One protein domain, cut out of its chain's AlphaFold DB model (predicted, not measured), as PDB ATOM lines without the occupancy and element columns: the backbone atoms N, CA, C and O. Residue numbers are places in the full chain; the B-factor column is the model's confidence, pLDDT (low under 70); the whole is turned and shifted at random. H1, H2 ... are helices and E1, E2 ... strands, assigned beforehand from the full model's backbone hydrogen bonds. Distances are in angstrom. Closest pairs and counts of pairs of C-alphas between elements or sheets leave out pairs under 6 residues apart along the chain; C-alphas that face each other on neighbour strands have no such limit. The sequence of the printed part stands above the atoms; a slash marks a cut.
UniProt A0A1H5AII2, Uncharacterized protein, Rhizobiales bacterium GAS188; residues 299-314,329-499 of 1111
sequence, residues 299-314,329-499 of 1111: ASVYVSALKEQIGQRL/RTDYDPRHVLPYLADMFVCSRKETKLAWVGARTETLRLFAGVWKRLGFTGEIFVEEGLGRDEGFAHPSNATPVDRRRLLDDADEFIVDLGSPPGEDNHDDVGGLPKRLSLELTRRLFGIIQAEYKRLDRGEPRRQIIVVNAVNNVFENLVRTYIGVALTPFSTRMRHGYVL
ATOM      1  N   ALA A 299     157.670 137.722 144.433       72.88
ATOM      2  CA  ALA A 299     158.870 137.059 144.952       72.88
ATOM      3  C   ALA A 299     160.045 137.061 143.951       72.88
ATOM      4  O   ALA A 299     161.202 137.195 144.342       72.88
ATOM      5  N   SER A 300     159.766 136.947 142.648       78.75
ATOM      6  CA  SER A 300     160.787 137.022 141.594       78.75
ATOM      7  C   SER A 300     161.323 138.443 141.440       78.75
ATOM      8  O   SER A 300     162.534 138.619 141.335       78.75
ATOM      9  N   VAL A 301     160.458 139.462 141.517       85.06
ATOM     10  CA  VAL A 301     160.854 140.879 141.513       85.06
ATOM     11  C   VAL A 301     161.718 141.191 142.732       85.06
ATOM     12  O   VAL A 301     162.789 141.770 142.574       85.06
ATOM     13  N   TYR A 302     161.321 140.733 143.921       90.38
ATOM     14  CA  TYR A 302     162.103 140.867 145.150       90.38
ATOM     15  C   TYR A 302     163.486 140.212 145.038       90.38
ATOM     16  O   TYR A 302     164.511 140.871 145.229       90.38
ATOM     17  N   VAL A 303     163.545 138.939 144.636       91.56
ATOM     18  CA  VAL A 303     164.813 138.218 144.449       91.56
ATOM     19  C   VAL A 303     165.667 138.857 143.350       91.56
ATOM     20  O   VAL A 303     166.886 138.935 143.499       91.56
ATOM     21  N   SER A 304     165.067 139.315 142.250       90.88
ATOM     22  CA  SER A 304     165.779 139.985 141.158       90.88
ATOM     23  C   SER A 304     166.356 141.329 141.603       90.88
ATOM     24  O   SER A 304     167.528 141.602 141.348       90.88
ATOM     25  N   ALA A 305     165.566 142.143 142.310       92.56
ATOM     26  CA  ALA A 305     165.999 143.418 142.869       92.56
ATOM     27  C   ALA A 305     167.175 143.233 143.837       92.56
ATOM     28  O   ALA A 305     168.172 143.949 143.738       92.56
ATOM     29  N   LEU A 306     167.098 142.232 144.721       94.44
ATOM     30  CA  LEU A 306     168.180 141.897 145.646       94.44
ATOM     31  C   LEU A 306     169.432 141.393 144.931       94.44
ATOM     32  O   LEU A 306     170.518 141.890 145.213       94.44
ATOM     33  N   LYS A 307     169.309 140.435 144.001       93.44
ATOM     34  CA  LYS A 307     170.459 139.884 143.257       93.44
ATOM     35  C   LYS A 307     171.256 140.975 142.555       93.44
ATOM     36  O   LYS A 307     172.483 140.934 142.557       93.44
ATOM     37  N   GLU A 308     170.566 141.948 141.981       92.44
ATOM     38  CA  GLU A 308     171.211 143.032 141.254       92.44
ATOM     39  C   GLU A 308     171.946 144.018 142.169       92.44
ATOM     40  O   GLU A 308     173.014 144.500 141.799       92.44
ATOM     41  N   GLN A 309     171.419 144.294 143.368       93.25
ATOM     42  CA  GLN A 309     172.084 145.188 144.323       93.25
ATOM     43  C   GLN A 309     173.192 144.487 145.120       93.25
ATOM     44  O   GLN A 309     174.252 145.071 145.336       93.25
ATOM     45  N   ILE A 310     172.973 143.238 145.539       92.62
ATOM     46  CA  ILE A 310     173.945 142.443 146.305       92.62
ATOM     47  C   ILE A 310     175.132 142.032 145.424       92.62
ATOM     48  O   ILE A 310     176.277 142.069 145.874       92.62
ATOM     49  N   GLY A 311     174.874 141.668 144.166       89.44
ATOM     50  CA  GLY A 311     175.903 141.308 143.199       89.44
ATOM     51  C   GLY A 311     176.360 139.852 143.307       89.44
ATOM     52  O   GLY A 311     175.570 138.922 143.142       89.44
ATOM     53  N   GLN A 312     177.668 139.645 143.483       87.00
ATOM     54  CA  GLN A 312     178.288 138.324 143.356       87.00
ATOM     55  C   GLN A 312     177.798 137.333 144.418       87.00
ATOM     56  O   GLN A 312     177.588 137.669 145.583       87.00
ATOM     57  N   ARG A 313     177.665 136.068 144.008       88.56
ATOM     58  CA  ARG A 313     177.346 134.963 144.914       88.56
ATOM     59  C   ARG A 313     178.481 134.766 145.922       88.56
ATOM     60  O   ARG A 313     179.646 134.731 145.537       88.56
ATOM     61  N   LEU A 314     178.124 134.556 147.189       88.75
ATOM     62  CA  LEU A 314     179.073 134.201 148.246       88.75
ATOM     63  C   LEU A 314     179.854 132.924 147.893       88.75
ATOM     64  O   LEU A 314     179.257 131.916 147.505       88.75
ATOM     65  N   ARG A 329     179.957 145.607 168.971       81.38
ATOM     66  CA  ARG A 329     180.322 145.675 167.552       81.38
ATOM     67  C   ARG A 329     179.183 146.262 166.727       81.38
ATOM     68  O   ARG A 329     178.119 145.648 166.622       81.38
ATOM     69  N   THR A 330     179.418 147.422 166.118       81.06
ATOM     70  CA  THR A 330     178.467 148.063 165.201       81.06
ATOM     71  C   THR A 330     178.776 147.837 163.724       81.06
ATOM     72  O   THR A 330     178.062 148.351 162.862       81.06
ATOM     73  N   ASP A 331     179.794 147.055 163.391       81.62
ATOM     74  CA  ASP A 331     180.035 146.650 162.017       81.62
ATOM     75  C   ASP A 331     179.102 145.495 161.607       81.62
ATOM     76  O   ASP A 331     178.800 144.565 162.366       81.62
ATOM     77  N   TYR A 332     178.619 145.554 160.370       88.06
ATOM     78  CA  TYR A 332     177.862 144.477 159.742       88.06
ATOM     79  C   TYR A 332     178.010 144.544 158.221       88.06
ATOM     80  O   TYR A 332     178.407 145.573 157.678       88.06
ATOM     81  N   ASP A 333     177.687 143.454 157.523       89.25
ATOM     82  CA  ASP A 333     177.637 143.440 156.058       89.25
ATOM     83  C   ASP A 333     176.266 143.951 155.570       89.25
ATOM     84  O   ASP A 333     175.252 143.281 155.810       89.25
ATOM     85  N   PRO A 334     176.192 145.100 154.868       91.62
ATOM     86  CA  PRO A 334     174.942 145.616 154.318       91.62
ATOM     87  C   PRO A 334     174.214 144.620 153.419       91.62
ATOM     88  O   PRO A 334     172.987 144.571 153.423       91.62
ATOM     89  N   ARG A 335     174.957 143.785 152.686       92.75
ATOM     90  CA  ARG A 335     174.400 142.796 151.753       92.75
ATOM     91  C   ARG A 335     173.668 141.676 152.482       92.75
ATOM     92  O   ARG A 335     172.728 141.112 151.934       92.75
ATOM     93  N   HIS A 336     174.077 141.377 153.716       93.19
ATOM     94  CA  HIS A 336     173.409 140.401 154.575       93.19
ATOM     95  C   HIS A 336     172.115 140.953 155.180       93.19
ATOM     96  O   HIS A 336     171.137 140.221 155.297       93.19
ATOM     97  N   VAL A 337     172.086 142.238 155.548       94.12
ATOM     98  CA  VAL A 337     170.902 142.878 156.156       94.12
ATOM     99  C   VAL A 337     169.837 143.214 155.112       94.12
ATOM    100  O   VAL A 337     168.645 143.134 155.402       94.12
ATOM    101  N   LEU A 338     170.259 143.544 153.888       95.19
ATOM    102  CA  LEU A 338     169.395 144.047 152.824       95.19
ATOM    103  C   LEU A 338     168.149 143.187 152.530       95.19
ATOM    104  O   LEU A 338     167.089 143.792 152.381       95.19
ATOM    105  N   PRO A 339     168.209 141.837 152.473       95.31
ATOM    106  CA  PRO A 339     167.008 141.022 152.301       95.31
ATOM    107  C   PRO A 339     165.992 141.258 153.425       95.31
ATOM    108  O   PRO A 339     164.858 141.624 153.154       95.31
ATOM    109  N   TYR A 340     166.407 141.154 154.691       95.69
ATOM    110  CA  TYR A 340     165.496 141.351 155.821       95.69
ATOM    111  C   TYR A 340     164.920 142.768 155.851       95.69
ATOM    112  O   TYR A 340     163.749 142.949 156.156       95.69
ATOM    113  N   LEU A 341     165.731 143.774 155.517       95.12
ATOM    114  CA  LEU A 341     165.277 145.160 155.493       95.12
ATOM    115  C   LEU A 341     164.275 145.422 154.362       95.12
ATOM    116  O   LEU A 341     163.298 146.128 154.575       95.12
ATOM    117  N   ALA A 342     164.503 144.864 153.171       94.44
ATOM    118  CA  ALA A 342     163.591 145.008 152.039       94.44
ATOM    119  C   ALA A 342     162.272 144.248 152.249       94.44
ATOM    120  O   ALA A 342     161.227 144.741 151.828       94.44
ATOM    121  N   ASP A 343     162.317 143.088 152.914       92.94
ATOM    122  CA  ASP A 343     161.150 142.258 153.247       92.94
ATOM    123  C   ASP A 343     160.073 143.046 154.007       92.94
ATOM    124  O   ASP A 343     158.892 142.949 153.681       92.94
ATOM    125  N   MET A 344     160.497 143.933 154.919       92.94
ATOM    126  CA  MET A 344     159.607 144.793 155.711       92.94
ATOM    127  C   MET A 344     158.659 145.658 154.874       92.94
ATOM    128  O   MET A 344     157.614 146.058 155.373       92.94
ATOM    129  N   PHE A 345     159.018 145.947 153.622       91.88
ATOM    130  CA  PHE A 345     158.278 146.875 152.776       91.88
ATOM    131  C   PHE A 345     157.592 146.209 151.591       91.88
ATOM    132  O   PHE A 345     156.825 146.874 150.911       91.88
ATOM    133  N   VAL A 346     157.819 144.924 151.291       88.88
ATOM    134  CA  VAL A 346     157.330 144.305 150.036       88.88
ATOM    135  C   VAL A 346     155.822 144.520 149.817       88.88
ATOM    136  O   VAL A 346     155.395 144.718 148.675       88.88
ATOM    137  N   CYS A 347     155.047 144.563 150.905       88.94
ATOM    138  CA  CYS A 347     153.593 144.749 150.914       88.94
ATOM    139  C   CYS A 347     153.124 146.212 151.094       88.94
ATOM    140  O   CYS A 347     151.930 146.504 150.935       88.94
ATOM    141  N   SER A 348     154.040 147.142 151.385       89.50
ATOM    142  CA  SER A 348     153.745 148.560 151.608       89.50
ATOM    143  C   SER A 348     153.247 149.259 150.335       89.50
ATOM    144  O   SER A 348     153.400 148.776 149.208       89.50
ATOM    145  N   ARG A 349     152.624 150.434 150.503       89.25
ATOM    146  CA  ARG A 349     152.191 151.291 149.380       89.25
ATOM    147  C   ARG A 349     153.390 151.701 148.546       89.25
ATOM    148  O   ARG A 349     154.412 152.086 149.110       89.25
ATOM    149  N   LYS A 350     153.269 151.708 147.220       89.19
ATOM    150  CA  LYS A 350     154.383 152.133 146.360       89.19
ATOM    151  C   LYS A 350     154.731 153.609 146.563       89.19
ATOM    152  O   LYS A 350     155.886 153.984 146.405       89.19
ATOM    153  N   GLU A 351     153.780 154.411 147.022       92.62
ATOM    154  CA  GLU A 351     153.931 155.834 147.328       92.62
ATOM    155  C   GLU A 351     154.513 156.116 148.729       92.62
ATOM    156  O   GLU A 351     154.670 157.285 149.077       92.62
ATOM    157  N   THR A 352     154.825 155.082 149.528       92.94
ATOM    158  CA  THR A 352     155.341 155.218 150.909       92.94
ATOM    159  C   THR A 352     156.576 156.114 150.946       92.94
ATOM    160  O   THR A 352     157.542 155.869 150.228       92.94
ATOM    161  N   LYS A 353     156.573 157.137 151.798       95.94
ATOM    162  CA  LYS A 353     157.729 158.005 152.043       95.94
ATOM    163  C   LYS A 353     158.518 157.483 153.230       95.94
ATOM    164  O   LYS A 353     157.987 157.350 154.331       95.94
ATOM    165  N   LEU A 354     159.800 157.228 153.027       96.50
ATOM    166  CA  LEU A 354     160.656 156.622 154.038       96.50
ATOM    167  C   LEU A 354     161.662 157.642 154.561       96.50
ATOM    168  O   LEU A 354     162.435 158.187 153.783       96.50
ATOM    169  N   ALA A 355     161.726 157.848 155.872       96.88
ATOM    170  CA  ALA A 355     162.824 158.578 156.492       96.88
ATOM    171  C   ALA A 355     163.988 157.638 156.821       96.88
ATOM    172  O   ALA A 355     163.801 156.618 157.482       96.88
ATOM    173  N   TRP A 356     165.200 158.009 156.418       95.44
ATOM    174  CA  TRP A 356     166.434 157.302 156.736       95.44
ATOM    175  C   TRP A 356     167.358 158.175 157.585       95.44
ATOM    176  O   TRP A 356     167.842 159.221 157.147       95.44
ATOM    177  N   VAL A 357     167.659 157.709 158.793       93.31
ATOM    178  CA  VAL A 357     168.614 158.316 159.720       93.31
ATOM    179  C   VAL A 357     169.762 157.340 159.925       93.31
ATOM    180  O   VAL A 357     169.605 156.334 160.602       93.31
ATOM    181  N   GLY A 358     170.932 157.618 159.365       89.38
ATOM    182  CA  GLY A 358     172.082 156.737 159.534       89.38
ATOM    183  C   GLY A 358     173.281 157.177 158.719       89.38
ATOM    184  O   GLY A 358     173.131 157.795 157.666       89.38
ATOM    185  N   ALA A 359     174.472 156.843 159.202       77.62
ATOM    186  CA  ALA A 359     175.734 157.260 158.591       77.62
ATOM    187  C   ALA A 359     176.293 156.255 157.576       77.62
ATOM    188  O   ALA A 359     177.200 156.571 156.806       77.62
ATOM    189  N   ARG A 360     175.767 155.025 157.556       84.25
ATOM    190  CA  ARG A 360     176.280 153.957 156.699       84.25
ATOM    191  C   ARG A 360     175.730 154.069 155.275       84.25
ATOM    192  O   ARG A 360     174.747 153.434 154.891       84.25
ATOM    193  N   THR A 361     176.415 154.870 154.462       83.44
ATOM    194  CA  THR A 361     176.021 155.202 153.081       83.44
ATOM    195  C   THR A 361     175.881 153.985 152.160       83.44
ATOM    196  O   THR A 361     175.013 153.989 151.288       83.44
ATOM    197  N   GLU A 362     176.673 152.922 152.351       87.69
ATOM    198  CA  GLU A 362     176.563 151.700 151.537       87.69
ATOM    199  C   GLU A 362     175.208 151.005 151.731       87.69
ATOM    200  O   GLU A 362     174.583 150.622 150.740       87.69
ATOM    201  N   THR A 363     174.730 150.885 152.976       91.88
ATOM    202  CA  THR A 363     173.423 150.281 153.280       91.88
ATOM    203  C   THR A 363     172.304 151.070 152.618       91.88
ATOM    204  O   THR A 363     171.494 150.488 151.895       91.88
ATOM    205  N   LEU A 364     172.308 152.397 152.786       93.00
ATOM    206  CA  LEU A 364     171.329 153.283 152.158       93.00
ATOM    207  C   LEU A 364     171.372 153.177 150.627       93.00
ATOM    208  O   LEU A 364     170.329 153.044 149.996       93.00
ATOM    209  N   ARG A 365     172.561 153.190 150.010       92.31
ATOM    210  CA  ARG A 365     172.714 153.082 148.549       92.31
ATOM    211  C   ARG A 365     172.122 151.777 148.014       92.31
ATOM    212  O   ARG A 365     171.400 151.798 147.016       92.31
ATOM    213  N   LEU A 366     172.440 150.652 148.657       94.12
ATOM    214  CA  LEU A 366     171.924 149.336 148.278       94.12
ATOM    215  C   LEU A 366     170.406 149.266 148.462       94.12
ATOM    216  O   LEU A 366     169.699 148.862 147.539       94.12
ATOM    217  N   PHE A 367     169.907 149.721 149.614       95.56
ATOM    218  CA  PHE A 367     168.481 149.754 149.921       95.56
ATOM    219  C   PHE A 367     167.701 150.619 148.936       95.56
ATOM    220  O   PHE A 367     166.745 150.144 148.333       95.56
ATOM    221  N   ALA A 368     168.155 151.841 148.671       94.56
ATOM    222  CA  ALA A 368     167.514 152.738 147.721       94.56
ATOM    223  C   ALA A 368     167.530 152.178 146.280       94.56
ATOM    224  O   ALA A 368     166.644 152.458 145.469       94.56
ATOM    225  N   GLY A 369     168.525 151.347 145.950       93.56
ATOM    226  CA  GLY A 369     168.562 150.583 144.707       93.56
ATOM    227  C   GLY A 369     167.515 149.462 144.641       93.56
ATOM    228  O   GLY A 369     166.940 149.238 143.574       93.56
ATOM    229  N   VAL A 370     167.253 148.770 145.757       94.56
ATOM    230  CA  VAL A 370     166.176 147.770 145.871       94.56
ATOM    231  C   VAL A 370     164.812 148.456 145.831       94.56
ATOM    232  O   VAL A 370     163.961 148.049 145.047       94.56
ATOM    233  N   TRP A 371     164.640 149.540 146.590       94.00
ATOM    234  CA  TRP A 371     163.426 150.360 146.671       94.00
ATOM    235  C   TRP A 371     162.885 150.728 145.286       94.00
ATOM    236  O   TRP A 371     161.758 150.393 144.927       94.00
ATOM    237  N   LYS A 372     163.746 151.299 144.435       92.38
ATOM    238  CA  LYS A 372     163.394 151.644 143.052       92.38
ATOM    239  C   LYS A 372     162.965 150.427 142.222       92.38
ATOM    240  O   LYS A 372     162.045 150.525 141.415       92.38
ATOM    241  N   ARG A 373     163.633 149.280 142.385       91.25
ATOM    242  CA  ARG A 373     163.357 148.053 141.606       91.25
ATOM    243  C   ARG A 373     162.114 147.305 142.068       91.25
ATOM    244  O   ARG A 373     161.484 146.643 141.253       91.25
ATOM    245  N   LEU A 374     161.739 147.454 143.336       90.38
ATOM    246  CA  LEU A 374     160.454 146.996 143.870       90.38
ATOM    247  C   LEU A 374     159.269 147.874 143.416       90.38
ATOM    248  O   LEU A 374     158.126 147.605 143.799       90.38
ATOM    249  N   GLY A 375     159.534 148.908 142.607       90.38
ATOM    250  CA  GLY A 375     158.527 149.771 141.999       90.38
ATOM    251  C   GLY A 375     158.027 150.892 142.907       90.38
ATOM    252  O   GLY A 375     156.976 151.458 142.620       90.38
ATOM    253  N   PHE A 376     158.733 151.208 143.997       92.19
ATOM    254  CA  PHE A 376     158.349 152.329 144.851       92.19
ATOM    255  C   PHE A 376     158.550 153.669 144.142       92.19
ATOM    256  O   PHE A 376     159.583 153.923 143.517       92.19
ATOM    257  N   THR A 377     157.540 154.523 144.265       93.12
ATOM    258  CA  THR A 377     157.473 155.894 143.758       93.12
ATOM    259  C   THR A 377     157.664 156.927 144.867       93.12
ATOM    260  O   THR A 377     158.011 158.069 144.569       93.12
ATOM    261  N   GLY A 378     157.463 156.539 146.130       92.25
ATOM    262  CA  GLY A 378     157.713 157.390 147.287       92.25
ATOM    263  C   GLY A 378     159.204 157.649 147.524       92.25
ATOM    264  O   GLY A 378     160.065 156.804 147.254       92.25
ATOM    265  N   GLU A 379     159.506 158.856 148.004       93.62
ATOM    266  CA  GLU A 379     160.871 159.336 148.219       93.62
ATOM    267  C   GLU A 379     161.501 158.740 149.489       93.62
ATOM    268  O   GLU A 379     160.820 158.494 150.487       93.62
ATOM    269  N   ILE A 380     162.827 158.570 149.464       96.06
ATOM    270  CA  ILE A 380     163.621 158.274 150.660       96.06
ATOM    271  C   ILE A 380     164.198 159.589 151.175       96.06
ATOM    272  O   ILE A 380     165.117 160.141 150.574       96.06
ATOM    273  N   PHE A 381     163.660 160.096 152.274       95.75
ATOM    274  CA  PHE A 381     164.133 161.298 152.942       95.75
ATOM    275  C   PHE A 381     165.394 161.021 153.755       95.75
ATOM    276  O   PHE A 381     165.435 160.094 154.561       95.75
ATOM    277  N   VAL A 382     166.402 161.868 153.584       92.81
ATOM    278  CA  VAL A 382     167.605 161.911 154.425       92.81
ATOM    279  C   VAL A 382     167.745 163.307 155.013       92.81
ATOM    280  O   VAL A 382     167.440 164.293 154.348       92.81
ATOM    281  N   GLU A 383     168.162 163.410 156.271       87.44
ATOM    282  CA  GLU A 383     168.285 164.713 156.928       87.44
ATOM    283  C   GLU A 383     169.492 165.494 156.393       87.44
ATOM    284  O   GLU A 383     170.618 164.990 156.394       87.44
ATOM    285  N   GLU A 384     169.275 166.747 155.986       83.19
ATOM    286  CA  GLU A 384     170.359 167.645 155.586       83.19
ATOM    287  C   GLU A 384     171.373 167.853 156.722       83.19
ATOM    288  O   GLU A 384     171.027 168.217 157.846       83.19
ATOM    289  N   GLY A 385     172.658 167.664 156.413       72.62
ATOM    290  CA  GLY A 385     173.761 167.948 157.334       72.62
ATOM    291  C   GLY A 385     174.142 166.802 158.273       72.62
ATOM    292  O   GLY A 385     175.201 166.890 158.895       72.62
ATOM    293  N   LEU A 386     173.362 165.715 158.347       77.38
ATOM    294  CA  LEU A 386     173.750 164.535 159.120       77.38
ATOM    295  C   LEU A 386     175.032 163.933 158.534       77.38
ATOM    296  O   LEU A 386     175.028 163.416 157.417       77.38
ATOM    297  N   GLY A 387     176.121 163.977 159.304       64.75
ATOM    298  CA  GLY A 387     177.348 163.296 158.922       64.75
ATOM    299  C   GLY A 387     178.178 164.000 157.827       64.75
ATOM    300  O   GLY A 387     179.045 163.401 157.184       64.75
ATOM    301  N   ARG A 388     177.872 165.280 157.567       67.44
ATOM    302  CA  ARG A 388     178.542 166.104 156.551       67.44
ATOM    303  C   ARG A 388     179.995 166.409 156.917       67.44
ATOM    304  O   ARG A 388     180.846 166.420 156.031       67.44
ATOM    305  N   ASP A 389     180.264 166.644 158.200       58.75
ATOM    306  CA  ASP A 389     181.612 166.927 158.712       58.75
ATOM    307  C   ASP A 389     182.518 165.687 158.616       58.75
ATOM    308  O   ASP A 389     183.736 165.797 158.524       58.75
ATOM    309  N   GLU A 390     181.906 164.505 158.582       61.84
ATOM    310  CA  GLU A 390     182.523 163.190 158.449       61.84
ATOM    311  C   GLU A 390     182.632 162.725 156.979       61.84
ATOM    312  O   GLU A 390     183.060 161.605 156.705       61.84
ATOM    313  N   GLY A 391     182.270 163.585 156.015       57.53
ATOM    314  CA  GLY A 391     182.455 163.344 154.580       57.53
ATOM    315  C   GLY A 391     181.412 162.436 153.922       57.53
ATOM    316  O   GLY A 391     181.640 161.963 152.805       57.53
ATOM    317  N   PHE A 392     180.265 162.178 154.560       66.06
ATOM    318  CA  PHE A 392     179.236 161.315 153.976       66.06
ATOM    319  C   PHE A 392     178.449 162.030 152.870       66.06
ATOM    320  O   PHE A 392     177.899 163.114 153.058       66.06
ATOM    321  N   ALA A 393     178.357 161.386 151.706       62.94
ATOM    322  CA  ALA A 393     177.505 161.817 150.604       62.94
ATOM    323  C   ALA A 393     176.235 160.959 150.546       62.94
ATOM    324  O   ALA A 393     176.304 159.726 150.558       62.94
ATOM    325  N   HIS A 394     175.073 161.603 150.449       71.81
ATOM    326  CA  HIS A 394     173.809 160.908 150.212       71.81
ATOM    327  C   HIS A 394     173.751 160.390 148.766       71.81
ATOM    328  O   HIS A 394     174.226 161.069 147.850       71.81
ATOM    329  N   PRO A 395     173.191 159.194 148.522       75.31
ATOM    330  CA  PRO A 395     173.073 158.680 147.168       75.31
ATOM    331  C   PRO A 395     172.030 159.485 146.376       75.31
ATOM    332  O   PRO A 395     171.098 160.048 146.941       75.31
ATOM    333  N   SER A 396     172.167 159.517 145.048       72.56
ATOM    334  CA  SER A 396     171.339 160.346 144.151       72.56
ATOM    335  C   SER A 396     169.846 159.996 144.126       72.56
ATOM    336  O   SER A 396     169.054 160.724 143.538       72.56
ATOM    337  N   ASN A 397     169.465 158.870 144.718       79.44
ATOM    338  CA  ASN A 397     168.098 158.371 144.839       79.44
ATOM    339  C   ASN A 397     167.497 158.567 146.241       79.44
ATOM    340  O   ASN A 397     166.432 158.019 146.514       79.44
ATOM    341  N   ALA A 398     168.164 159.328 147.110       89.25
ATOM    342  CA  ALA A 398     167.596 159.859 148.341       89.25
ATOM    343  C   ALA A 398     167.421 161.381 148.215       89.25
ATOM    344  O   ALA A 398     168.224 162.051 147.564       89.25
ATOM    345  N   THR A 399     166.386 161.917 148.851       92.19
ATOM    346  CA  THR A 399     166.045 163.342 148.844       92.19
ATOM    347  C   THR A 399     166.475 163.969 150.171       92.19
ATOM    348  O   THR A 399     165.884 163.646 151.207       92.19
ATOM    349  N   PRO A 400     167.479 164.865 150.180       90.94
ATOM    350  CA  PRO A 400     167.805 165.655 151.358       90.94
ATOM    351  C   PRO A 400     166.634 166.560 151.741       90.94
ATOM    352  O   PRO A 400     166.050 167.228 150.886       90.94
ATOM    353  N   VAL A 401     166.270 166.556 153.019       93.94
ATOM    354  CA  VAL A 401     165.209 167.397 153.580       93.94
ATOM    355  C   VAL A 401     165.615 167.928 154.950       93.94
ATOM    356  O   VAL A 401     166.450 167.341 155.642       93.94
ATOM    357  N   ASP A 402     164.992 169.023 155.381       93.06
ATOM    358  CA  ASP A 402     165.128 169.475 156.760       93.06
ATOM    359  C   ASP A 402     164.458 168.503 157.753       93.06
ATOM    360  O   ASP A 402     163.590 167.690 157.412       93.06
ATOM    361  N   ARG A 403     164.852 168.617 159.024       91.12
ATOM    362  CA  ARG A 403     164.368 167.750 160.103       91.12
ATOM    363  C   ARG A 403     162.853 167.784 160.282       91.12
ATOM    364  O   ARG A 403     162.257 166.773 160.642       91.12
ATOM    365  N   ARG A 404     162.222 168.944 160.087       92.88
ATOM    366  CA  ARG A 404     160.779 169.095 160.290       92.88
ATOM    367  C   ARG A 404     160.031 168.312 159.223       92.88
ATOM    368  O   ARG A 404     159.168 167.513 159.565       92.88
ATOM    369  N   ARG A 405     160.411 168.489 157.958       94.31
ATOM    370  CA  ARG A 405     159.834 167.751 156.836       94.31
ATOM    371  C   ARG A 405     160.054 166.245 156.985       94.31
ATOM    372  O   ARG A 405     159.118 165.485 156.775       94.31
ATOM    373  N   LEU A 406     161.239 165.812 157.428       94.94
ATOM    374  CA  LEU A 406     161.515 164.398 157.712       94.94
ATOM    375  C   LEU A 406     160.541 163.808 158.747       94.94
ATOM    376  O   LEU A 406     160.056 162.695 158.569       94.94
ATOM    377  N   LEU A 407     160.256 164.541 159.827       95.75
ATOM    378  CA  LEU A 407     159.376 164.080 160.907       95.75
ATOM    379  C   LEU A 407     157.883 164.170 160.569       95.75
ATOM    380  O   LEU A 407     157.120 163.325 161.043       95.75
ATOM    381  N   ASP A 408     157.471 165.175 159.797       94.19
ATOM    382  CA  ASP A 408     156.066 165.442 159.475       94.19
ATOM    383  C   ASP A 408     155.583 164.607 158.269       94.19
ATOM    384  O   ASP A 408     154.485 164.056 158.320       94.19
ATOM    385  N   ASP A 409     156.407 164.457 157.223       95.00
ATOM    386  CA  ASP A 409     155.976 163.893 155.931       95.00
ATOM    387  C   ASP A 409     156.282 162.397 155.749       95.00
ATOM    388  O   ASP A 409     155.756 161.791 154.814       95.00
ATOM    389  N   ALA A 410     157.168 161.806 156.559       96.38
ATOM    390  CA  ALA A 410     157.526 160.393 156.428       96.38
ATOM    391  C   ALA A 410     156.401 159.470 156.921       96.38
ATOM    392  O   ALA A 410     155.779 159.726 157.953       96.38
ATOM    393  N   ASP A 411     156.188 158.359 156.225       95.00
ATOM    394  CA  ASP A 411     155.243 157.314 156.618       95.00
ATOM    395  C   ASP A 411     155.906 156.278 157.543       95.00
ATOM    396  O   ASP A 411     155.259 155.739 158.439       95.00
ATOM    397  N   GLU A 412     157.208 156.037 157.373       95.69
ATOM    398  CA  GLU A 412     157.994 155.072 158.149       95.69
ATOM    399  C   GLU A 412     159.432 155.571 158.381       95.69
ATOM    400  O   GLU A 412     159.933 156.421 157.639       95.69
ATOM    401  N   PHE A 413     160.110 155.037 159.404       97.62
ATOM    402  CA  PHE A 413     161.477 155.425 159.772       97.62
ATOM    403  C   PHE A 413     162.436 154.236 159.787       97.62
ATOM    404  O   PHE A 413     162.168 153.222 160.432       97.62
ATOM    405  N   ILE A 414     163.613 154.411 159.185       97.38
ATOM    406  CA  ILE A 414     164.793 153.574 159.405       97.38
ATOM    407  C   ILE A 414     165.844 154.377 160.169       97.38
ATOM    408  O   ILE A 414     166.214 155.479 159.765       97.38
ATOM    409  N   VAL A 415     166.352 153.798 161.255       96.19
ATOM    410  CA  VAL A 415     167.486 154.314 162.023       96.19
ATOM    411  C   VAL A 415     168.629 153.308 161.939       96.19
ATOM    412  O   VAL A 415     168.553 152.236 162.530       96.19
ATOM    413  N   ASP A 416     169.679 153.625 161.191       93.81
ATOM    414  CA  ASP A 416     170.848 152.768 160.997       93.81
ATOM    415  C   ASP A 416     171.994 153.191 161.926       93.81
ATOM    416  O   ASP A 416     172.608 154.248 161.757       93.81
ATOM    417  N   LEU A 417     172.257 152.336 162.918       91.19
ATOM    418  CA  LEU A 417     173.304 152.482 163.933       91.19
ATOM    419  C   LEU A 417     174.580 151.708 163.551       91.19
ATOM    420  O   LEU A 417     175.362 151.295 164.408       91.19
ATOM    421  N   GLY A 418     174.772 151.430 162.262       87.00
ATOM    422  CA  GLY A 418     175.997 150.865 161.712       87.00
ATOM    423  C   GLY A 418     177.141 151.865 161.661       87.00
ATOM    424  O   GLY A 418     176.955 153.007 161.236       87.00
ATOM    425  N   SER A 419     178.349 151.414 161.996       78.44
ATOM    426  CA  SER A 419     179.553 152.210 161.754       78.44
ATOM    427  C   SER A 419     179.857 152.325 160.253       78.44
ATOM    428  O   SER A 419     179.551 151.401 159.488       78.44
ATOM    429  N   PRO A 420     180.411 153.456 159.781       71.81
ATOM    430  CA  PRO A 420     180.902 153.588 158.410       71.81
ATOM    431  C   PRO A 420     182.112 152.658 158.156       71.81
ATOM    432  O   PRO A 420     182.729 152.181 159.106       71.81
ATOM    433  N   PRO A 421     182.473 152.369 156.892       59.94
ATOM    434  CA  PRO A 421     183.678 151.600 156.578       59.94
ATOM    435  C   PRO A 421     184.940 152.445 156.848       59.94
ATOM    436  O   PRO A 421     185.129 153.461 156.184       59.94
ATOM    437  N   GLY A 422     185.801 152.042 157.789       55.34
ATOM    438  CA  GLY A 422     187.043 152.758 158.130       55.34
ATOM    439  C   GLY A 422     187.551 152.421 159.536       55.34
ATOM    440  O   GLY A 422     186.771 151.915 160.332       55.34
ATOM    441  N   GLU A 423     188.848 152.645 159.778       42.25
ATOM    442  CA  GLU A 423     189.677 152.141 160.894       42.25
ATOM    443  C   GLU A 423     189.074 152.264 162.305       42.25
ATOM    444  O   GLU A 423     188.409 153.250 162.630       42.25
ATOM    445  N   ASP A 424     189.363 151.244 163.126       45.03
ATOM    446  CA  ASP A 424     189.079 151.170 164.561       45.03
ATOM    447  C   ASP A 424     189.537 152.469 165.248       45.03
ATOM    448  O   ASP A 424     190.732 152.731 165.386       45.03
ATOM    449  N   ASN A 425     188.586 153.313 165.649       41.78
ATOM    450  CA  ASN A 425     188.891 154.555 166.347       41.78
ATOM    451  C   ASN A 425     188.956 154.284 167.849       41.78
ATOM    452  O   ASN A 425     188.040 153.744 168.455       41.78
ATOM    453  N   HIS A 426     190.040 154.718 168.480       41.38
ATOM    454  CA  HIS A 426     190.329 154.432 169.887       41.38
ATOM    455  C   HIS A 426     189.412 155.151 170.910       41.38
ATOM    456  O   HIS A 426     189.579 154.936 172.107       41.38
ATOM    457  N   ASP A 427     188.405 155.921 170.466       44.59
ATOM    458  CA  ASP A 427     187.403 156.615 171.302       44.59
ATOM    459  C   ASP A 427     185.965 156.141 170.983       44.59
ATOM    460  O   ASP A 427     185.085 156.907 170.567       44.59
ATOM    461  N   ASP A 428     185.723 154.842 171.155       50.53
ATOM    462  CA  ASP A 428     184.516 154.177 170.662       50.53
ATOM    463  C   ASP A 428     183.394 154.030 171.703       50.53
ATOM    464  O   ASP A 428     183.530 153.382 172.746       50.53
ATOM    465  N   VAL A 429     182.196 154.510 171.344       50.97
ATOM    466  CA  VAL A 429     180.935 154.030 171.930       50.97
ATOM    467  C   VAL A 429     180.417 152.911 171.032       50.97
ATOM    468  O   VAL A 429     179.502 153.087 170.232       50.97
ATOM    469  N   GLY A 430     181.082 151.763 171.150       52.97
ATOM    470  CA  GLY A 430     180.810 150.557 170.381       52.97
ATOM    471  C   GLY A 430     181.047 150.689 168.884       52.97
ATOM    472  O   GLY A 430     180.115 150.503 168.123       52.97
ATOM    473  N   GLY A 431     182.268 151.015 168.454       61.31
ATOM    474  CA  GLY A 431     182.635 151.075 167.031       61.31
ATOM    475  C   GLY A 431     182.149 152.316 166.274       61.31
ATOM    476  O   GLY A 431     182.438 152.458 165.086       61.31
ATOM    477  N   LEU A 432     181.370 153.193 166.921       72.12
ATOM    478  CA  LEU A 432     180.931 154.478 166.380       72.12
ATOM    479  C   LEU A 432     181.698 155.630 167.046       72.12
ATOM    480  O   LEU A 432     181.726 155.694 168.283       72.12
ATOM    481  N   PRO A 433     182.181 156.620 166.263       74.69
ATOM    482  CA  PRO A 433     182.714 157.859 166.818       74.69
ATOM    483  C   PRO A 433     181.701 158.510 167.763       74.69
ATOM    484  O   PRO A 433     180.535 158.695 167.398       74.69
ATOM    485  N   LYS A 434     182.141 158.907 168.965       77.56
ATOM    486  CA  LYS A 434     181.272 159.480 170.013       77.56
ATOM    487  C   LYS A 434     180.335 160.577 169.489       77.56
ATOM    488  O   LYS A 434     179.143 160.559 169.787       77.56
ATOM    489  N   ARG A 435     180.850 161.503 168.669       79.31
ATOM    490  CA  ARG A 435     180.061 162.593 168.066       79.31
ATOM    491  C   ARG A 435     178.901 162.065 167.216       79.31
ATOM    492  O   ARG A 435     177.777 162.540 167.354       79.31
ATOM    493  N   LEU A 436     179.169 161.069 166.376       80.44
ATOM    494  CA  LEU A 436     178.173 160.468 165.495       80.44
ATOM    495  C   LEU A 436     177.132 159.665 166.284       80.44
ATOM    496  O   LEU A 436     175.939 159.765 166.011       80.44
ATOM    497  N   SER A 437     177.576 158.920 167.297       85.00
ATOM    498  CA  SER A 437     176.704 158.174 168.211       85.00
ATOM    499  C   SER A 437     175.696 159.089 168.927       85.00
ATOM    500  O   SER A 437     174.490 158.816 168.921       85.00
ATOM    501  N   LEU A 438     176.164 160.226 169.458       86.25
ATOM    502  CA  LEU A 438     175.305 161.248 170.071       86.25
ATOM    503  C   LEU A 438     174.303 161.825 169.063       86.25
ATOM    504  O   LEU A 438     173.133 162.033 169.389       86.25
ATOM    505  N   GLU A 439     174.740 162.067 167.828       86.62
ATOM    506  CA  GLU A 439     173.892 162.660 166.801       86.62
ATOM    507  C   GLU A 439     172.774 161.713 166.346       86.62
ATOM    508  O   GLU A 439     171.611 162.121 166.286       86.62
ATOM    509  N   LEU A 440     173.089 160.436 166.106       89.56
ATOM    510  CA  LEU A 440     172.097 159.406 165.778       89.56
ATOM    511  C   LEU A 440     171.092 159.213 166.921       89.56
ATOM    512  O   LEU A 440     169.881 159.185 166.682       89.56
ATOM    513  N   THR A 441     171.575 159.179 168.164       90.69
ATOM    514  CA  THR A 441     170.727 159.089 169.363       90.69
ATOM    515  C   THR A 441     169.784 160.291 169.458       90.69
ATOM    516  O   THR A 441     168.571 160.127 169.620       90.69
ATOM    517  N   ARG A 442     170.292 161.510 169.232       90.94
ATOM    518  CA  ARG A 442     169.486 162.741 169.196       90.94
ATOM    519  C   ARG A 442     168.397 162.699 168.118       90.94
ATOM    520  O   ARG A 442     167.299 163.221 168.340       90.94
ATOM    521  N   ARG A 443     168.660 162.100 166.949       91.81
ATOM    522  CA  ARG A 443     167.645 161.932 165.888       91.81
ATOM    523  C   ARG A 443     166.569 160.942 166.291       91.81
ATOM    524  O   ARG A 443     165.393 161.281 166.172       91.81
ATOM    525  N   LEU A 444     166.966 159.779 166.807       93.56
ATOM    526  CA  LEU A 444     166.042 158.764 167.309       93.56
ATOM    527  C   LEU A 444     165.092 159.360 168.360       93.56
ATOM    528  O   LEU A 444     163.879 159.181 168.262       93.56
ATOM    529  N   PHE A 445     165.610 160.160 169.295       91.38
ATOM    530  CA  PHE A 445     164.777 160.881 170.261       91.38
ATOM    531  C   PHE A 445     163.820 161.885 169.619       91.38
ATOM    532  O   PHE A 445     162.670 161.982 170.043       91.38
ATOM    533  N   GLY A 446     164.255 162.602 168.581       92.19
ATOM    534  CA  GLY A 446     163.370 163.486 167.819       92.19
ATOM    535  C   GLY A 446     162.200 162.739 167.174       92.19
ATOM    536  O   GLY A 446     161.070 163.224 167.226       92.19
ATOM    537  N   ILE A 447     162.450 161.539 166.635       95.75
ATOM    538  CA  ILE A 447     161.405 160.659 166.091       95.75
ATOM    539  C   ILE A 447     160.446 160.220 167.206       95.75
ATOM    540  O   ILE A 447     159.234 160.371 167.064       95.75
ATOM    541  N   ILE A 448     160.971 159.756 168.346       94.50
ATOM    542  CA  ILE A 448     160.158 159.329 169.501       94.50
ATOM    543  C   ILE A 448     159.255 160.471 169.996       94.50
ATOM    544  O   ILE A 448     158.057 160.277 170.197       94.50
ATOM    545  N   GLN A 449     159.801 161.679 170.147       92.19
ATOM    546  CA  GLN A 449     159.038 162.854 170.578       92.19
ATOM    547  C   GLN A 449     157.972 163.277 169.559       92.19
ATOM    548  O   GLN A 449     156.888 163.715 169.952       92.19
ATOM    549  N   ALA A 450     158.256 163.165 168.259       94.69
ATOM    550  CA  ALA A 450     157.269 163.422 167.214       94.69
ATOM    551  C   ALA A 450     156.123 162.403 167.277       94.69
ATOM    552  O   ALA A 450     154.956 162.795 167.247       94.69
ATOM    553  N   GLU A 451     156.435 161.119 167.457       95.88
ATOM    554  CA  GLU A 451     155.423 160.072 167.600       95.88
ATOM    555  C   GLU A 451     154.582 160.234 168.871       95.88
ATOM    556  O   GLU A 451     153.373 160.033 168.804       95.88
ATOM    557  N   TYR A 452     155.146 160.684 169.997       93.38
ATOM    558  CA  TYR A 452     154.348 161.047 171.180       93.38
ATOM    559  C   TYR A 452     153.311 162.129 170.872       93.38
ATOM    560  O   TYR A 452     152.132 161.956 171.171       93.38
ATOM    561  N   LYS A 453     153.708 163.203 170.178       93.19
ATOM    562  CA  LYS A 453     152.772 164.271 169.783       93.19
ATOM    563  C   LYS A 453     151.672 163.782 168.839       93.19
ATOM    564  O   LYS A 453     150.601 164.387 168.808       93.19
ATOM    565  N   ARG A 454     151.947 162.755 168.031       93.69
ATOM    566  CA  ARG A 454     150.978 162.131 167.117       93.69
ATOM    567  C   ARG A 454     150.044 161.174 167.858       93.69
ATOM    568  O   ARG A 454     148.837 161.210 167.633       93.69
ATOM    569  N   LEU A 455     150.576 160.400 168.806       91.12
ATOM    570  CA  LEU A 455     149.801 159.559 169.721       91.12
ATOM    571  C   LEU A 455     148.789 160.378 170.527       91.12
ATOM    572  O   LEU A 455     147.621 159.998 170.575       91.12
ATOM    573  N   ASP A 456     149.200 161.525 171.075       89.62
ATOM    574  CA  ASP A 456     148.316 162.432 171.824       89.62
ATOM    575  C   ASP A 456     147.160 162.974 170.966       89.62
ATOM    576  O   ASP A 456     146.077 163.263 171.472       89.62
ATOM    577  N   ARG A 457     147.365 163.078 169.646       91.12
ATOM    578  CA  ARG A 457     146.344 163.486 168.668       91.12
ATOM    579  C   ARG A 457     145.495 162.321 168.143       91.12
ATOM    580  O   ARG A 457     144.618 162.542 167.312       91.12
ATOM    581  N   GLY A 458     145.741 161.089 168.594       85.38
ATOM    582  CA  GLY A 458     145.053 159.891 168.101       85.38
ATOM    583  C   GLY A 458     145.415 159.514 166.657       85.38
ATOM    584  O   GLY A 458     144.647 158.824 165.973       85.38
ATOM    585  N   GLU A 459     146.563 159.976 166.160       87.75
ATOM    586  CA  GLU A 459     147.042 159.636 164.822       87.75
ATOM    587  C   GLU A 459     147.576 158.187 164.765       87.75
ATOM    588  O   GLU A 459     148.020 157.638 165.779       87.75
ATOM    589  N   PRO A 460     147.543 157.525 163.588       84.75
ATOM    590  CA  PRO A 460     148.151 156.207 163.417       84.75
ATOM    591  C   PRO A 460     149.653 156.224 163.722       84.75
ATOM    592  O   PRO A 460     150.386 157.100 163.252       84.75
ATOM    593  N   ARG A 461     150.106 155.216 164.470       89.62
ATOM    594  CA  ARG A 461     151.526 155.005 164.772       89.62
ATOM    595  C   ARG A 461     152.289 154.674 163.496       89.62
ATOM    596  O   ARG A 461     151.789 153.901 162.682       89.62
ATOM    597  N   ARG A 462     153.495 155.221 163.357       93.19
ATOM    598  CA  ARG A 462     154.406 154.890 162.258       93.19
ATOM    599  C   ARG A 462     155.436 153.871 162.708       93.19
ATOM    600  O   ARG A 462     155.858 153.866 163.866       93.19
ATOM    601  N   GLN A 463     155.804 152.988 161.792       93.94
ATOM    602  CA  GLN A 463     156.779 151.949 162.066       93.94
ATOM    603  C   GLN A 463     158.186 152.546 162.147       93.94
ATOM    604  O   GLN A 463     158.554 153.423 161.364       93.94
ATOM    605  N   ILE A 464     158.967 152.058 163.109       97.06
ATOM    606  CA  ILE A 464     160.385 152.376 163.259       97.06
ATOM    607  C   ILE A 464     161.173 151.077 163.153       97.06
ATOM    608  O   ILE A 464     160.930 150.134 163.911       97.06
ATOM    609  N   ILE A 465     162.131 151.047 162.234       96.81
ATOM    610  CA  ILE A 465     163.083 149.959 162.028       96.81
ATOM    611  C   ILE A 465     164.462 150.479 162.427       96.81
ATOM    612  O   ILE A 465     164.998 151.396 161.818       96.81
ATOM    613  N   VAL A 466     165.053 149.894 163.456       96.62
ATOM    614  CA  VAL A 466     166.405 150.205 163.905       96.62
ATOM    615  C   VAL A 466     167.347 149.112 163.417       96.62
ATOM    616  O   VAL A 466     167.257 147.957 163.841       96.62
ATOM    617  N   VAL A 467     168.245 149.470 162.507       95.50
ATOM    618  CA  VAL A 467     169.289 148.584 162.003       95.50
ATOM    619  C   VAL A 467     170.478 148.651 162.952       95.50
ATOM    620  O   VAL A 467     170.921 149.719 163.367       95.50
ATOM    621  N   ASN A 468     170.989 147.473 163.278       90.94
ATOM    622  CA  ASN A 468     172.156 147.238 164.104       90.94
ATOM    623  C   ASN A 468     172.012 147.706 165.562       90.94
ATOM    624  O   ASN A 468     172.951 148.215 166.159       90.94
ATOM    625  N   ALA A 469     170.838 147.475 166.158       91.00
ATOM    626  CA  ALA A 469     170.559 147.662 167.590       91.00
ATOM    627  C   ALA A 469     170.442 146.315 168.329       91.00
ATOM    628  O   ALA A 469     169.468 146.061 169.042       91.00
ATOM    629  N   VAL A 470     171.395 145.410 168.087       90.62
ATOM    630  CA  VAL A 470     171.435 144.078 168.705       90.62
ATOM    631  C   VAL A 470     172.832 143.814 169.239       90.62
ATOM    632  O   VAL A 470     173.799 143.970 168.498       90.62
ATOM    633  N   ASN A 471     172.936 143.347 170.486       88.44
ATOM    634  CA  ASN A 471     174.215 143.089 171.157       88.44
ATOM    635  C   ASN A 471     175.094 144.336 171.340       88.44
ATOM    636  O   ASN A 471     176.319 144.253 171.259       88.44
ATOM    637  N   ASN A 472     174.490 145.502 171.548       87.56
ATOM    638  CA  ASN A 472     175.226 146.738 171.784       87.56
ATOM    639  C   ASN A 472     174.449 147.690 172.697       87.56
ATOM    640  O   ASN A 472     173.290 147.450 173.042       87.56
ATOM    641  N   VAL A 473     175.108 148.777 173.090       86.12
ATOM    642  CA  VAL A 473     174.592 149.800 174.010       86.12
ATOM    643  C   VAL A 473     173.254 150.405 173.574       86.12
ATOM    644  O   VAL A 473     172.417 150.704 174.420       86.12
ATOM    645  N   PHE A 474     172.974 150.485 172.270       89.56
ATOM    646  CA  PHE A 474     171.723 151.056 171.768       89.56
ATOM    647  C   PHE A 474     170.495 150.171 172.017       89.56
ATOM    648  O   PHE A 474     169.368 150.665 172.007       89.56
ATOM    649  N   GLU A 475     170.672 148.869 172.252       90.25
ATOM    650  CA  GLU A 475     169.546 147.942 172.396       90.25
ATOM    651  C   GLU A 475     168.655 148.291 173.602       90.25
ATOM    652  O   GLU A 475     167.428 148.216 173.504       90.25
ATOM    653  N   ASN A 476     169.239 148.726 174.727       87.44
ATOM    654  CA  ASN A 476     168.470 149.121 175.914       87.44
ATOM    655  C   ASN A 476     167.655 150.401 175.673       87.44
ATOM    656  O   ASN A 476     166.479 150.467 176.044       87.44
ATOM    657  N   LEU A 477     168.264 151.388 175.008       89.50
ATOM    658  CA  LEU A 477     167.609 152.625 174.587       89.50
ATOM    659  C   LEU A 477     166.393 152.316 173.700       89.50
ATOM    660  O   LEU A 477     165.272 152.723 174.007       89.50
ATOM    661  N   VAL A 478     166.596 151.535 172.635       92.88
ATOM    662  CA  VAL A 478     165.544 151.178 171.670       92.88
ATOM    663  C   VAL A 478     164.397 150.436 172.352       92.88
ATOM    664  O   VAL A 478     163.240 150.820 172.194       92.88
ATOM    665  N   ARG A 479     164.700 149.414 173.163       92.25
ATOM    666  CA  ARG A 479     163.686 148.608 173.869       92.25
ATOM    667  C   ARG A 479     162.908 149.386 174.927       92.25
ATOM    668  O   ARG A 479     161.821 148.957 175.304       92.25
ATOM    669  N   THR A 480     163.462 150.489 175.429       88.75
ATOM    670  CA  THR A 480     162.786 151.328 176.422       88.75
ATOM    671  C   THR A 480     161.652 152.139 175.796       88.75
ATOM    672  O   THR A 480     160.608 152.298 176.421       88.75
ATOM    673  N   TYR A 481     161.832 152.637 174.569       91.44
ATOM    674  CA  TYR A 481     160.885 153.571 173.947       91.44
ATOM    675  C   TYR A 481     160.087 152.980 172.787       91.44
ATOM    676  O   TYR A 481     159.032 153.508 172.439       91.44
ATOM    677  N   ILE A 482     160.567 151.896 172.182       94.94
ATOM    678  CA  ILE A 482     159.953 151.268 171.016       94.94
ATOM    679  C   ILE A 482     159.575 149.835 171.390       94.94
ATOM    680  O   ILE A 482     160.396 149.063 171.887       94.94
ATOM    681  N   GLY A 483     158.317 149.471 171.134       94.31
ATOM    682  CA  GLY A 483     157.772 148.133 171.344       94.31
ATOM    683  C   GLY A 483     158.278 147.184 170.269       94.31
ATOM    684  O   GLY A 483     157.526 146.803 169.376       94.31
ATOM    685  N   VAL A 484     159.576 146.884 170.314       93.12
ATOM    686  CA  VAL A 484     160.270 146.136 169.268       93.12
ATOM    687  C   VAL A 484     160.067 144.632 169.387       93.12
ATOM    688  O   VAL A 484     160.097 144.066 170.481       93.12
ATOM    689  N   ALA A 485     159.973 143.965 168.239       88.94
ATOM    690  CA  ALA A 485     160.204 142.531 168.159       88.94
ATOM    691  C   ALA A 485     161.686 142.223 168.460       88.94
ATOM    692  O   ALA A 485     162.591 142.793 167.842       88.94
ATOM    693  N   LEU A 486     161.949 141.307 169.401       90.81
ATOM    694  CA  LEU A 486     163.302 140.824 169.714       90.81
ATOM    695  C   LEU A 486     163.739 139.776 168.689       90.81
ATOM    696  O   LEU A 486     163.776 138.579 168.964       90.81
ATOM    697  N   THR A 487     164.034 140.233 167.478       91.88
ATOM    698  CA  THR A 487     164.468 139.355 166.390       91.88
ATOM    699  C   THR A 487     165.830 138.699 166.700       91.88
ATOM    700  O   THR A 487     166.631 139.218 167.491       91.88
ATOM    701  N   PRO A 488     166.161 137.566 166.063       92.19
ATOM    702  CA  PRO A 488     167.488 136.976 166.186       92.19
ATOM    703  C   PRO A 488     168.595 137.922 165.693       92.19
ATOM    704  O   PRO A 488     168.398 138.690 164.746       92.19
ATOM    705  N   PHE A 489     169.792 137.799 166.280       91.06
ATOM    706  CA  PHE A 489     170.989 138.570 165.907       91.06
ATOM    707  C   PHE A 489     171.307 138.510 164.404       91.06
ATOM    708  O   PHE A 489     171.792 139.484 163.835       91.06
ATOM    709  N   SER A 490     170.972 137.403 163.732       91.62
ATOM    710  CA  SER A 490     171.168 137.233 162.289       91.62
ATOM    711  C   SER A 490     170.443 138.275 161.437       91.62
ATOM    712  O   SER A 490     170.925 138.577 160.356       91.62
ATOM    713  N   THR A 491     169.331 138.850 161.895       93.44
ATOM    714  CA  THR A 491     168.628 139.904 161.139       93.44
ATOM    715  C   THR A 491     169.302 141.266 161.278       93.44
ATOM    716  O   THR A 491     169.120 142.122 160.423       93.44
ATOM    717  N   ARG A 492     170.070 141.471 162.362       91.81
ATOM    718  CA  ARG A 492     170.634 142.757 162.804       91.81
ATOM    719  C   ARG A 492     169.606 143.860 163.069       91.81
ATOM    720  O   ARG A 492     170.020 144.979 163.323       91.81
ATOM    721  N   MET A 493     168.303 143.600 163.045       94.38
ATOM    722  CA  MET A 493     167.285 144.655 163.143       94.38
ATOM    723  C   MET A 493     166.490 144.584 164.444       94.38
ATOM    724  O   MET A 493     166.405 143.548 165.095       94.38
ATOM    725  N   ARG A 494     165.856 145.690 164.812       95.50
ATOM    726  CA  ARG A 494     164.767 145.773 165.788       95.50
ATOM    727  C   ARG A 494     163.685 146.623 165.151       95.50
ATOM    728  O   ARG A 494     164.008 147.671 164.616       95.50
ATOM    729  N   HIS A 495     162.427 146.212 165.178       95.06
ATOM    730  CA  HIS A 495     161.367 147.020 164.577       95.06
ATOM    731  C   HIS A 495     160.087 146.962 165.392       95.06
ATOM    732  O   HIS A 495     159.804 145.954 166.043       95.06
ATOM    733  N   GLY A 496     159.332 148.053 165.369       95.19
ATOM    734  CA  GLY A 496     158.079 148.184 166.095       95.19
ATOM    735  C   GLY A 496     157.543 149.608 166.057       95.19
ATOM    736  O   GLY A 496     157.894 150.399 165.184       95.19
ATOM    737  N   TYR A 497     156.706 149.934 167.035       95.50
ATOM    738  CA  TYR A 497     156.097 151.254 167.185       95.50
ATOM    739  C   TYR A 497     156.520 151.876 168.509       95.50
ATOM    740  O   TYR A 497     156.775 151.162 169.481       95.50
ATOM    741  N   VAL A 498     156.546 153.204 168.570       95.75
ATOM    742  CA  VAL A 498     156.783 153.927 169.823       95.75
ATOM    743  C   VAL A 498     155.746 153.505 170.874       95.75
ATOM    744  O   VAL A 498     154.538 153.484 170.611       95.75
ATOM    745  N   LEU A 499     156.231 153.118 172.056       92.44
ATOM    746  CA  LEU A 499     155.397 152.790 173.212       92.44
ATOM    747  C   LEU A 499     154.747 154.066 173.739       92.44
ATOM    748  O   LEU A 499     155.420 155.087 173.755       92.44
TER     749      LEU A 499
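AT A GLANCE: This is residues 299 to 314 and 329 to 499 of the 1111 residues of an uncharacterized protein of Rhizobiales bacterium GAS188 (UniProt A0A1H5AII2). A strongly twisted sheet of seven strands stands in the middle of three layers, with H4, H5 and H6 over one face and H2 and H3 over the other. H1 packs on H2 and H3, clear of the sheet. The printed part has 187 residues, with six named helices and seven named strands in the order H1 H2 E1 H3 E2 E3 H4 E4 H5 E5 H6 E6 E7. The sheet runs E3 E2 E1 E4 E5 E7 E6, mixed, and the class is mixed, helices and strands. The whole is compact, with a radius of gyration of the C-alphas of 15.7 A and spans of 45 by 40 by 32 A.

HOW THE PARTS SIT: H1, residues 299 to 310, touches H3, residues 361 to 373, closest at the C-alphas of Ala 305 and Val 370, 5.3 A apart. With residues 306 to 310 alone H1 only just touches H2, residues 334 to 343, with 3 pairs of C-alphas within 8 A, the closest those of Ile 310 and Arg 335, 5.5 A. H2 touches H3 at a steep tilt of 39 degrees, and H1, H2 and H3 form a bundle, a group of three helices. E1, residues 354 to 358, H3 and E2, residues 380 to 383, make a strand-helix-strand unit, parallel neighbour strands with a helix between them in the chain; N 381 and O 354 are 2.7 A apart. E3, residues 399 to 401, is parallel to E2, with N 399 and O 380 at 2.8 A. E3, H4, residues 403 to 409, and E4, residues 412 to 416, make a split unit, with E2 and E1 between its strands; E4 is parallel to E1, N 355 and O 412 at 2.9 A. E4, H5, residues 434 to 456, and E5, residues 464 to 467, make another unit, N 465 and O 413 at 2.8 A. E5, H6, residues 474 to 481, and E6, residues 482 to 485, make a split unit, with E7, residues 493 to 498, between its strands in the sheet. The four crossovers are right-handed. E7 is antiparallel to E5, N 466 and O 494 at 2.7 A, and forms a hairpin with E6, N 483 and O 497 at 2.8 A. Every O i to N i+4 pair is within hydrogen-bond range in H1, H4, H5 and H6, against 4 of 6 in H2 and 8 of 9 in H3.

IN THESE COORDINATES: H1 begins at C-alpha 299 (158.870, 137.059, 144.952). H5 is 33.1 A long, H3 18.5 A and E7 15.5 A; E7 ends at C-alpha 498 (156.783, 153.927, 169.823).

THE WHOLE: Residues 315 to 328 are not printed, a gap of 22.5 A between C-alphas 314 and 329. The links E2 to E3 and E4 to H5 are long. Confidence is under 70 at residues 387 to 393 and 421 to 431.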